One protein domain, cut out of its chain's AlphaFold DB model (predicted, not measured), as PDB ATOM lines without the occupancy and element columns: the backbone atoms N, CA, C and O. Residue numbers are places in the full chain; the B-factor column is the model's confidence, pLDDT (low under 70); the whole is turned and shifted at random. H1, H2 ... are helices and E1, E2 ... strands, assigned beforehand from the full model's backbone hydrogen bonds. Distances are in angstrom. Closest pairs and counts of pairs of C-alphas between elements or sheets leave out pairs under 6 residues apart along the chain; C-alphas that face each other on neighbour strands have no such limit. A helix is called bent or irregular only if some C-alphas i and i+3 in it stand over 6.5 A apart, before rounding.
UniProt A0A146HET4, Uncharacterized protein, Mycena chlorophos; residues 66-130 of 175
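AT A GLANCE: This is residues 66 to 130 of the 175 residues of an uncharacterized protein of Mycena chlorophos (UniProt A0A146HET4). Two antiparallel two-stranded ribbons, E1 with E4 and E2 with E3, form the two arms of a V, with the tight links E1 to E2 and E3 to E4 at its corner. The single short helix H1 packs mainly on E2, inside the opening of the V, and a long loop of residues 83 to 97 leads from E2 to H1. The printed part has 65 residues with one named helix and four named strands, in the order E1, E2, H1, E3, E4, and its class is mixed, helices and strands. The whole is only just loose, close to compact, with a radius of gyration of the C-alphas of 13.0 A and spans of 37 by 28 by 20 A.

IN THESE COORDINATES: E4, residues 123 to 130, is the longest strand at 21.3 A from first to last C-alpha and ends at C-alpha 130, (42.832, -9.979, -30.703). E1, residues 66 to 72, measures 17.8 A and begins at C-alpha 66, (48.787, -13.118, -25.908). E2, residues 77 to 82, measures 16.4 A, and E3, residues 113 to 118, measures 16.0 A. H1, residues 98 to 105, measures 11.4 A and begins at C-alpha 98, (30.399, -22.544, -39.922). It is neither bent nor irregular, but only just: C-alphas 101 and 104 are 6.1 A apart.

HOW THE PARTS SIT: E1 and E4 are antiparallel neighbours, with 146 degrees between their directions. N 70 and O 125 are within hydrogen-bond range at 2.8 A, as are N 127 and O 68 at 2.8 A. E2 and E3 are antiparallel neighbours at 156 degrees. Across them N 80 and O 115 are 3.0 A apart and N 117 and O 78 are 2.8 A apart, both within hydrogen-bond range. E1 and E3 are apart, and so are E2 and E4. H1 and E2 have 12 pairs of C-alphas within 8 A, the closest being those of Ala 81 and Ser 101 at 5.4 A. H1 and E3 have 3 such pairs, the closest being the C-alphas of His 102 and Leu 114 at 7.3 A. H1 is apart from E1 and from E4. In H1, 1 of 4 O i to N i+4 pairs is within hydrogen-bond range, beside 5 of 5 O i to N i+3 pairs.

THE WHOLE: The two C-alphas farthest apart in the domain are those of Asn 66 and Arg 110, at 37.6 A, while the first and last printed C-alphas are 8.3 A apart. The printed part has no cut. The link E2 to H1 is long, with 15 residues, and H1 to E3 is short, with 7. The mean pLDDT of the printed part is 89.0, and residues 107 to 109 are under 70.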
ATOM      1  N   ASN A  66      48.734 -11.852 -26.620       82.69
ATOM      2  CA  ASN A  66      48.787 -13.118 -25.908       82.69
ATOM      3  C   ASN A  66      48.904 -14.285 -26.889       82.69
ATOM      4  O   ASN A  66      48.107 -14.427 -27.815       82.69
ATOM      5  N   ILE A  67      49.861 -15.162 -26.597       87.00
ATOM      6  CA  ILE A  67      50.009 -16.475 -27.223       87.00
ATOM      7  C   ILE A  67      49.727 -17.502 -26.133       87.00
ATOM      8  O   ILE A  67      50.462 -17.582 -25.146       87.00
ATOM      9  N   VAL A  68      48.641 -18.256 -26.279       88.31
ATOM     10  CA  VAL A  68      48.188 -19.193 -25.250       88.31
ATOM     11  C   VAL A  68      48.162 -20.611 -25.804       88.31
ATOM     12  O   VAL A  68      47.392 -20.884 -26.724       88.31
ATOM     13  N   PRO A  69      48.956 -21.542 -25.249       90.19
ATOM     14  CA  PRO A  69      48.807 -22.947 -25.587       90.19
ATOM     15  C   PRO A  69      47.456 -23.456 -25.084       90.19
ATOM     16  O   PRO A  69      47.063 -23.215 -23.940       90.19
ATOM     17  N   ALA A  70      46.747 -24.179 -25.940       89.50
ATOM     18  CA  ALA A  70      45.455 -24.764 -25.634       89.50
ATOM     19  C   ALA A  70      45.321 -26.155 -26.262       89.50
ATOM     20  O   ALA A  70      46.159 -26.608 -27.045       89.50
ATOM     21  N   VAL A  71      44.254 -26.855 -25.879       93.25
ATOM     22  CA  VAL A  71      43.926 -28.175 -26.413       93.25
ATOM     23  C   VAL A  71      42.484 -28.170 -26.885       93.25
ATOM     24  O   VAL A  71      41.572 -27.900 -26.102       93.25
ATOM     25  N   ILE A  72      42.277 -28.519 -28.151       93.56
ATOM     26  CA  ILE A  72      40.952 -28.836 -28.677       93.56
ATOM     27  C   ILE A  72      40.689 -30.319 -28.387       93.56
ATOM     28  O   ILE A  72      41.490 -31.165 -28.794       93.56
ATOM     29  N   PRO A  73      39.612 -30.675 -27.667       96.00
ATOM     30  CA  PRO A  73      39.349 -32.063 -27.313       96.00
ATOM     31  C   PRO A  73      38.981 -32.916 -28.536       96.00
ATOM     32  O   PRO A  73      38.595 -32.419 -29.593       96.00
ATOM     33  N   LYS A  74      39.075 -34.241 -28.374       96.62
ATOM     34  CA  LYS A  74      38.535 -35.206 -29.341       96.62
ATOM     35  C   LYS A  74      37.016 -35.035 -29.457       96.62
ATOM     36  O   LYS A  74      36.336 -34.927 -28.439       96.62
ATOM     37  N   GLY A  75      36.486 -35.118 -30.673       93.31
ATOM     38  CA  GLY A  75      35.055 -34.982 -30.945       93.31
ATOM     39  C   GLY A  75      34.591 -33.538 -31.150       93.31
ATOM     40  O   GLY A  75      33.389 -33.311 -31.249       93.31
ATOM     41  N   THR A  76      35.508 -32.572 -31.223       95.38
ATOM     42  CA  THR A  76      35.185 -31.192 -31.601       95.38
ATOM     43  C   THR A  76      34.915 -31.114 -33.097       95.38
ATOM     44  O   THR A  76      35.646 -31.704 -33.894       95.38
ATOM     45  N   LEU A  77      33.864 -30.382 -33.469       95.94
ATOM     46  CA  LEU A  77      33.563 -30.080 -34.863       95.94
ATOM     47  C   LEU A  77      34.412 -28.905 -35.346       95.94
ATOM     48  O   LEU A  77      34.545 -27.907 -34.641       95.94
ATOM     49  N   LEU A  78      34.955 -29.046 -36.549       95.31
ATOM     50  CA  LEU A  78      35.660 -28.008 -37.286       95.31
ATOM     51  C   LEU A  78      35.004 -27.850 -38.657       95.31
ATOM     52  O   LEU A  78      34.496 -28.814 -39.232       95.31
ATOM     53  N   TYR A  79      35.040 -26.639 -39.188       95.06
ATOM     54  CA  TYR A  79      34.392 -26.278 -40.442       95.06
ATOM     55  C   TYR A  79      35.434 -25.774 -41.434       95.06
ATOM     56  O   TYR A  79      36.320 -25.004 -41.066       95.06
ATOM     57  N   HIS A  80      35.349 -26.220 -42.683       94.00
ATOM     58  CA  HIS A  80      36.247 -25.778 -43.746       94.00
ATOM     59  C   HIS A  80      35.454 -25.579 -45.034       94.00
ATOM     60  O   HIS A  80      34.915 -26.534 -45.594       94.00
ATOM     61  N   ALA A  81      35.349 -24.326 -45.473       91.88
ATOM     62  CA  ALA A  81      34.633 -23.973 -46.686       91.88
ATOM     63  C   ALA A  81      35.631 -23.824 -47.830       91.88
ATOM     64  O   ALA A  81      36.669 -23.188 -47.665       91.88
ATOM     65  N   ARG A  82      35.312 -24.425 -48.971       89.25
ATOM     66  CA  ARG A  82      36.215 -24.558 -50.118       89.25
ATOM     67  C   ARG A  82      35.424 -24.715 -51.419       89.25
ATOM     68  O   ARG A  82      34.196 -24.821 -51.408       89.25
ATOM     69  N   ASN A  83      36.132 -24.730 -52.543       88.56
ATOM     70  CA  ASN A  83      35.533 -24.756 -53.885       88.56
ATOM     71  C   ASN A  83      35.354 -26.172 -54.464       88.56
ATOM     72  O   ASN A  83      34.863 -26.323 -55.582       88.56
ATOM     73  N   ASP A  84      35.725 -27.205 -53.712       88.75
ATOM     74  CA  ASP A  84      35.605 -28.619 -54.078       88.75
ATOM     75  C   ASP A  84      35.184 -29.457 -52.855       88.75
ATOM     76  O   ASP A  84      35.208 -28.968 -51.728       88.75
ATOM     77  N   ASP A  85      34.747 -30.696 -53.058       90.25
ATOM     78  CA  ASP A  85      34.273 -31.593 -51.997       90.25
ATOM     79  C   ASP A  85      35.372 -32.488 -51.398       90.25
ATOM     80  O   ASP A  85      35.073 -33.418 -50.644       90.25
ATOM     81  N   GLU A  86      36.646 -32.212 -51.687       91.81
ATOM     82  CA  GLU A  86      37.764 -33.054 -51.271       91.81
ATOM     83  C   GLU A  86      38.341 -32.629 -49.914       91.81
ATOM     84  O   GLU A  86      38.492 -31.449 -49.598       91.81
ATOM     85  N   ILE A  87      38.714 -33.613 -49.090       90.94
ATOM     86  CA  ILE A  87      39.451 -33.352 -47.849       90.94
ATOM     87  C   ILE A  87      40.890 -32.966 -48.226       90.94
ATOM     88  O   ILE A  87      41.557 -33.756 -48.902       90.94
ATOM     89  N   PRO A  88      41.402 -31.803 -47.779       89.25
ATOM     90  CA  PRO A  88      42.736 -31.363 -48.158       89.25
ATOM     91  C   PRO A  88      43.820 -32.304 -47.628       89.25
ATOM     92  O   PRO A  88      43.775 -32.763 -46.486       89.25
ATOM     93  N   LEU A  89      44.815 -32.562 -48.477       89.31
ATOM     94  CA  LEU A  89      46.020 -33.323 -48.125       89.31
ATOM     95  C   LEU A  89      47.151 -32.420 -47.604       89.31
ATOM     96  O   LEU A  89      48.124 -32.916 -47.038       89.31
ATOM     97  N   SER A  90      47.032 -31.109 -47.815       86.75
ATOM     98  CA  SER A  90      47.923 -30.070 -47.299       86.75
ATOM     99  C   SER A  90      47.340 -29.411 -46.051       86.75
ATOM    100  O   SER A  90      46.166 -29.577 -45.719       86.75
ATOM    101  N   ALA A  91      48.179 -28.652 -45.348       86.19
ATOM    102  CA  ALA A  91      47.723 -27.824 -44.245       86.19
ATOM    103  C   ALA A  91      46.825 -26.695 -44.783       86.19
ATOM    104  O   ALA A  91      47.192 -26.016 -45.737       86.19
ATOM    105  N   GLU A  92      45.651 -26.540 -44.177       87.25
ATOM    106  CA  GLU A  92      44.571 -25.654 -44.619       87.25
ATOM    107  C   GLU A  92      43.847 -25.058 -43.407       87.25
ATOM    108  O   GLU A  92      43.906 -25.590 -42.292       87.25
ATOM    109  N   TRP A  93      43.128 -23.961 -43.629       88.06
ATOM    110  CA  TRP A  93      42.391 -23.262 -42.577       88.06
ATOM    111  C   TRP A  93      41.128 -24.010 -42.170       88.06
ATOM    112  O   TRP A  93      40.335 -24.422 -43.009       88.06
ATOM    113  N   THR A  94      40.876 -24.115 -40.869       92.19
ATOM    114  CA  THR A  94      39.587 -24.579 -40.340       92.19
ATOM    115  C   THR A  94      39.051 -23.563 -39.340       92.19
ATOM    116  O   THR A  94      39.821 -22.847 -38.699       92.19
ATOM    117  N   ALA A  95      37.731 -23.483 -39.207       92.25
ATOM    118  CA  ALA A  95      37.051 -22.618 -38.256       92.25
ATOM    119  C   ALA A  95      36.295 -23.442 -37.208       92.25
ATOM    120  O   ALA A  95      35.910 -24.588 -37.445       92.25
ATOM    121  N   LEU A  96      36.061 -22.836 -36.044       90.94
ATOM    122  CA  LEU A  96      35.247 -23.420 -34.971       90.94
ATOM    123  C   LEU A  96      33.745 -23.186 -35.180       90.94
ATOM    124  O   LEU A  96      32.930 -23.827 -34.518       90.94
ATOM    125  N   ASP A  97      33.384 -22.300 -36.106       91.12
ATOM    126  CA  ASP A  97      32.013 -21.980 -36.472       91.12
ATOM    127  C   ASP A  97      31.824 -21.984 -38.003       91.12
ATOM    128  O   ASP A  97      32.729 -21.605 -38.761       91.12
ATOM    129  N   PRO A  98      30.665 -22.458 -38.492       90.62
ATOM    130  CA  PRO A  98      30.399 -22.544 -39.922       90.62
ATOM    131  C   PRO A  98      30.267 -21.164 -40.581       90.62
ATOM    132  O   PRO A  98      30.576 -21.030 -41.766       90.62
ATOM    133  N   GLU A  99      29.831 -20.139 -39.844       89.31
ATOM    134  CA  GLU A  99      29.634 -18.783 -40.354       89.31
ATOM    135  C   GLU A  99      30.957 -18.134 -40.773       89.31
ATOM    136  O   GLU A  99      31.060 -17.613 -41.888       89.31
ATOM    137  N   PHE A 100      31.979 -18.205 -39.917       87.00
ATOM    138  CA  PHE A 100      33.323 -17.723 -40.212       87.00
ATOM    139  C   PHE A 100      33.967 -18.555 -41.315       87.00
ATOM    140  O   PHE A 100      34.532 -17.994 -42.253       87.00
ATOM    141  N   SER A 101      33.802 -19.885 -41.277       89.94
ATOM    142  CA  SER A 101      34.293 -20.760 -42.346       89.94
ATOM    143  C   SER A 101      33.756 -20.341 -43.713       89.94
ATOM    144  O   SER A 101      34.495 -20.351 -44.692       89.94
ATOM    145  N   HIS A 102      32.480 -19.959 -43.803       87.94
ATOM    146  CA  HIS A 102      31.849 -19.610 -45.074       87.94
ATOM    147  C   HIS A 102      32.424 -18.334 -45.715       87.94
ATOM    148  O   HIS A 102      32.261 -18.129 -46.920       87.94
ATOM    149  N   LEU A 103      33.127 -17.483 -44.951       84.88
ATOM    150  CA  LEU A 103      33.792 -16.293 -45.491       84.88
ATOM    151  C   LEU A 103      34.840 -16.646 -46.556       84.88
ATOM    152  O   LEU A 103      34.976 -15.891 -47.516       84.88
ATOM    153  N   TYR A 104      35.492 -17.807 -46.449       79.75
ATOM    154  CA  TYR A 104      36.520 -18.265 -47.395       79.75
ATOM    155  C   TYR A 104      35.973 -18.676 -48.769       79.75
ATOM    156  O   TYR A 104      36.723 -18.788 -49.730       79.75
ATOM    157  N   CYS A 105      34.655 -18.827 -48.902       82.44
ATOM    158  CA  CYS A 105      34.003 -19.043 -50.193       82.44
ATOM    159  C   CYS A 105      33.547 -17.743 -50.881       82.44
ATOM    160  O   CYS A 105      32.922 -17.789 -51.947       82.44
ATOM    161  N   ARG A 106      33.775 -16.566 -50.280       73.94
ATOM    162  CA  ARG A 106      33.353 -15.296 -50.887       73.94
ATOM    163  C   ARG A 106      34.160 -15.023 -52.158       73.94
ATOM    164  O   ARG A 106      35.378 -14.975 -52.128       73.94
ATOM    165  N   GLY A 107      33.462 -14.790 -53.269       68.00
ATOM    166  CA  GLY A 107      34.077 -14.413 -54.549       68.00
ATOM    167  C   GLY A 107      34.500 -15.583 -55.445       68.00
ATOM    168  O   GLY A 107      34.864 -15.345 -56.593       68.00
ATOM    169  N   ALA A 108      34.392 -16.829 -54.976       67.81
ATOM    170  CA  ALA A 108      34.733 -18.007 -55.764       67.81
ATOM    171  C   ALA A 108      33.575 -18.496 -56.668       67.81
ATOM    172  O   ALA A 108      32.397 -18.248 -56.371       67.81
ATOM    173  N   PRO A 109      33.872 -19.206 -57.776       69.62
ATOM    174  CA  PRO A 109      32.857 -19.885 -58.575       69.62
ATOM    175  C   PRO A 109      32.086 -20.899 -57.722       69.62
ATOM    176  O   PRO A 109      32.665 -21.612 -56.912       69.62
ATOM    177  N   ARG A 110      30.765 -20.988 -57.911       77.31
ATOM    178  CA  ARG A 110      29.945 -22.015 -57.246       77.31
ATOM    179  C   ARG A 110      30.194 -23.393 -57.875       77.31
ATOM    180  O   ARG A 110      30.368 -23.445 -59.094       77.31
ATOM    181  N   PRO A 111      30.078 -24.495 -57.108       83.50
ATOM    182  CA  PRO A 111      29.580 -24.593 -55.726       83.50
ATOM    183  C   PRO A 111      30.634 -24.321 -54.635       83.50
ATOM    184  O   PRO A 111      31.801 -24.637 -54.800       83.50
ATOM    185  N   CYS A 112      30.186 -23.773 -53.498       87.44
ATOM    186  CA  CYS A 112      30.967 -23.737 -52.258       87.44
ATOM    187  C   CYS A 112      30.566 -24.934 -51.396       87.44
ATOM    188  O   CYS A 112      29.386 -25.088 -51.062       87.44
ATOM    189  N   TRP A 113      31.542 -25.753 -51.034       91.69
ATOM    190  CA  TRP A 113      31.373 -26.909 -50.169       91.69
ATOM    191  C   TRP A 113      31.782 -26.550 -48.749       91.69
ATOM    192  O   TRP A 113      32.830 -25.947 -48.539       91.69
ATOM    193  N   LEU A 114      30.957 -26.928 -47.774       92.62
ATOM    194  CA  LEU A 114      31.269 -26.792 -46.354       92.62
ATOM    195  C   LEU A 114      31.580 -28.173 -45.785       92.62
ATOM    196  O   LEU A 114      30.672 -28.944 -45.469       92.62
ATOM    197  N   LEU A 115      32.864 -28.484 -45.647       94.19
ATOM    198  CA  LEU A 115      33.288 -29.703 -44.980       94.19
ATOM    199  C   LEU A 115      33.070 -29.550 -43.473       94.19
ATOM    200  O   LEU A 115      33.542 -28.592 -42.860       94.19
ATOM    201  N   THR A 116      32.358 -30.508 -42.880       95.62
ATOM    202  CA  THR A 116      32.232 -30.636 -41.423       95.62
ATOM    203  C   THR A 116      33.147 -31.761 -40.967       95.62
ATOM    204  O   THR A 116      32.899 -32.934 -41.242       95.62
ATOM    205  N   LEU A 117      34.229 -31.387 -40.299       94.31
ATOM    206  CA  LEU A 117      35.274 -32.282 -39.829       94.31
ATOM    207  C   LEU A 117      35.095 -32.524 -38.330       94.31
ATOM    208  O   LEU A 117      34.585 -31.671 -37.606       94.31
ATOM    209  N   VAL A 118      35.531 -33.686 -37.851       96.31
ATOM    210  CA  VAL A 118      35.535 -34.010 -36.421       96.31
ATOM    211  C   VAL A 118      36.936 -34.410 -35.987       96.31
ATOM    212  O   VAL A 118      37.590 -35.229 -36.635       96.31
ATOM    213  N   THR A 119      37.406 -33.847 -34.876       95.12
ATOM    214  CA  THR A 119      38.718 -34.193 -34.326       95.12
ATOM    215  C   THR A 119      38.722 -35.646 -33.840       95.12
ATOM    216  O   THR A 119      37.906 -36.067 -33.014       95.12
ATOM    217  N   THR A 120      39.651 -36.456 -34.349       96.38
ATOM    218  CA  THR A 120      39.770 -37.884 -33.991       96.38
ATOM    219  C   THR A 120      40.608 -38.115 -32.729       96.38
ATOM    220  O   THR A 120      40.529 -39.189 -32.118       96.38
ATOM    221  N   GLY A 121      41.336 -37.088 -32.287       95.12
ATOM    222  CA  GLY A 121      42.119 -37.020 -31.056       95.12
ATOM    223  C   GLY A 121      42.250 -35.571 -30.561       95.12
ATOM    224  O   GLY A 121      41.764 -34.661 -31.233       95.12
ATOM    225  N   PRO A 122      42.863 -35.346 -29.385       95.88
ATOM    226  CA  PRO A 122      43.143 -33.999 -28.897       95.88
ATOM    227  C   PRO A 122      44.122 -33.268 -29.826       95.88
ATOM    228  O   PRO A 122      45.174 -33.821 -30.144       95.88
ATOM    229  N   LEU A 123      43.799 -32.039 -30.231       92.88
ATOM    230  CA  LEU A 123      44.699 -31.187 -31.013       92.88
ATOM    231  C   LEU A 123      45.389 -30.189 -30.087       92.88
ATOM    232  O   LEU A 123      44.719 -29.467 -29.349       92.88
ATOM    233  N   GLN A 124      46.715 -30.143 -30.137       91.69
ATOM    234  CA  GLN A 124      47.495 -29.088 -29.499       91.69
ATOM    235  C   GLN A 124      47.451 -27.857 -30.397       91.69
ATOM    236  O   GLN A 124      47.750 -27.953 -31.585       91.69
ATOM    237  N   VAL A 125      47.044 -26.719 -29.844       90.81
ATOM    238  CA  VAL A 125      46.899 -25.476 -30.604       90.81
ATOM    239  C   VAL A 125      47.545 -24.316 -29.864       90.81
ATOM    240  O   VAL A 125      47.650 -24.320 -28.636       90.81
ATOM    241  N   LEU A 126      47.941 -23.300 -30.622       89.81
ATOM    242  CA  LEU A 126      48.302 -21.993 -30.096       89.81
ATOM    243  C   LEU A 126      47.177 -21.017 -30.423       89.81
ATOM    244  O   LEU A 126      46.786 -20.866 -31.578       89.81
ATOM    245  N   TYR A 127      46.651 -20.369 -29.394       88.88
ATOM    246  CA  TYR A 127      45.678 -19.299 -29.527       88.88
ATOM    247  C   TYR A 127      46.399 -17.954 -29.551       88.88
ATOM    248  O   TYR A 127      47.091 -17.607 -28.592       88.88
ATOM    249  N   PHE A 128      46.201 -17.204 -30.630       88.44
ATOM    250  CA  PHE A 128      46.617 -15.811 -30.757       88.44
ATOM    251  C   PHE A 128      45.389 -14.931 -30.522       88.44
ATOM    252  O   PHE A 128      44.392 -15.071 -31.233       88.44
ATOM    253  N   ASP A 129      45.428 -14.055 -29.521       84.00
ATOM    254  CA  ASP A 129      44.284 -13.201 -29.191       84.00
ATOM    255  C   ASP A 129      44.113 -12.012 -30.161       84.00
ATOM    256  O   ASP A 129      44.817 -11.874 -31.163       84.00
ATOM    257  N   GLY A 130      43.126 -11.156 -29.883       81.19
ATOM    258  CA  GLY A 130      42.832  -9.979 -30.703       81.19
ATOM    259  C   GLY A 130      42.347 -10.330 -32.113       81.19
ATOM    260  O   GLY A 130      41.612 -11.296 -32.313       81.19
TER     261      GLY A 130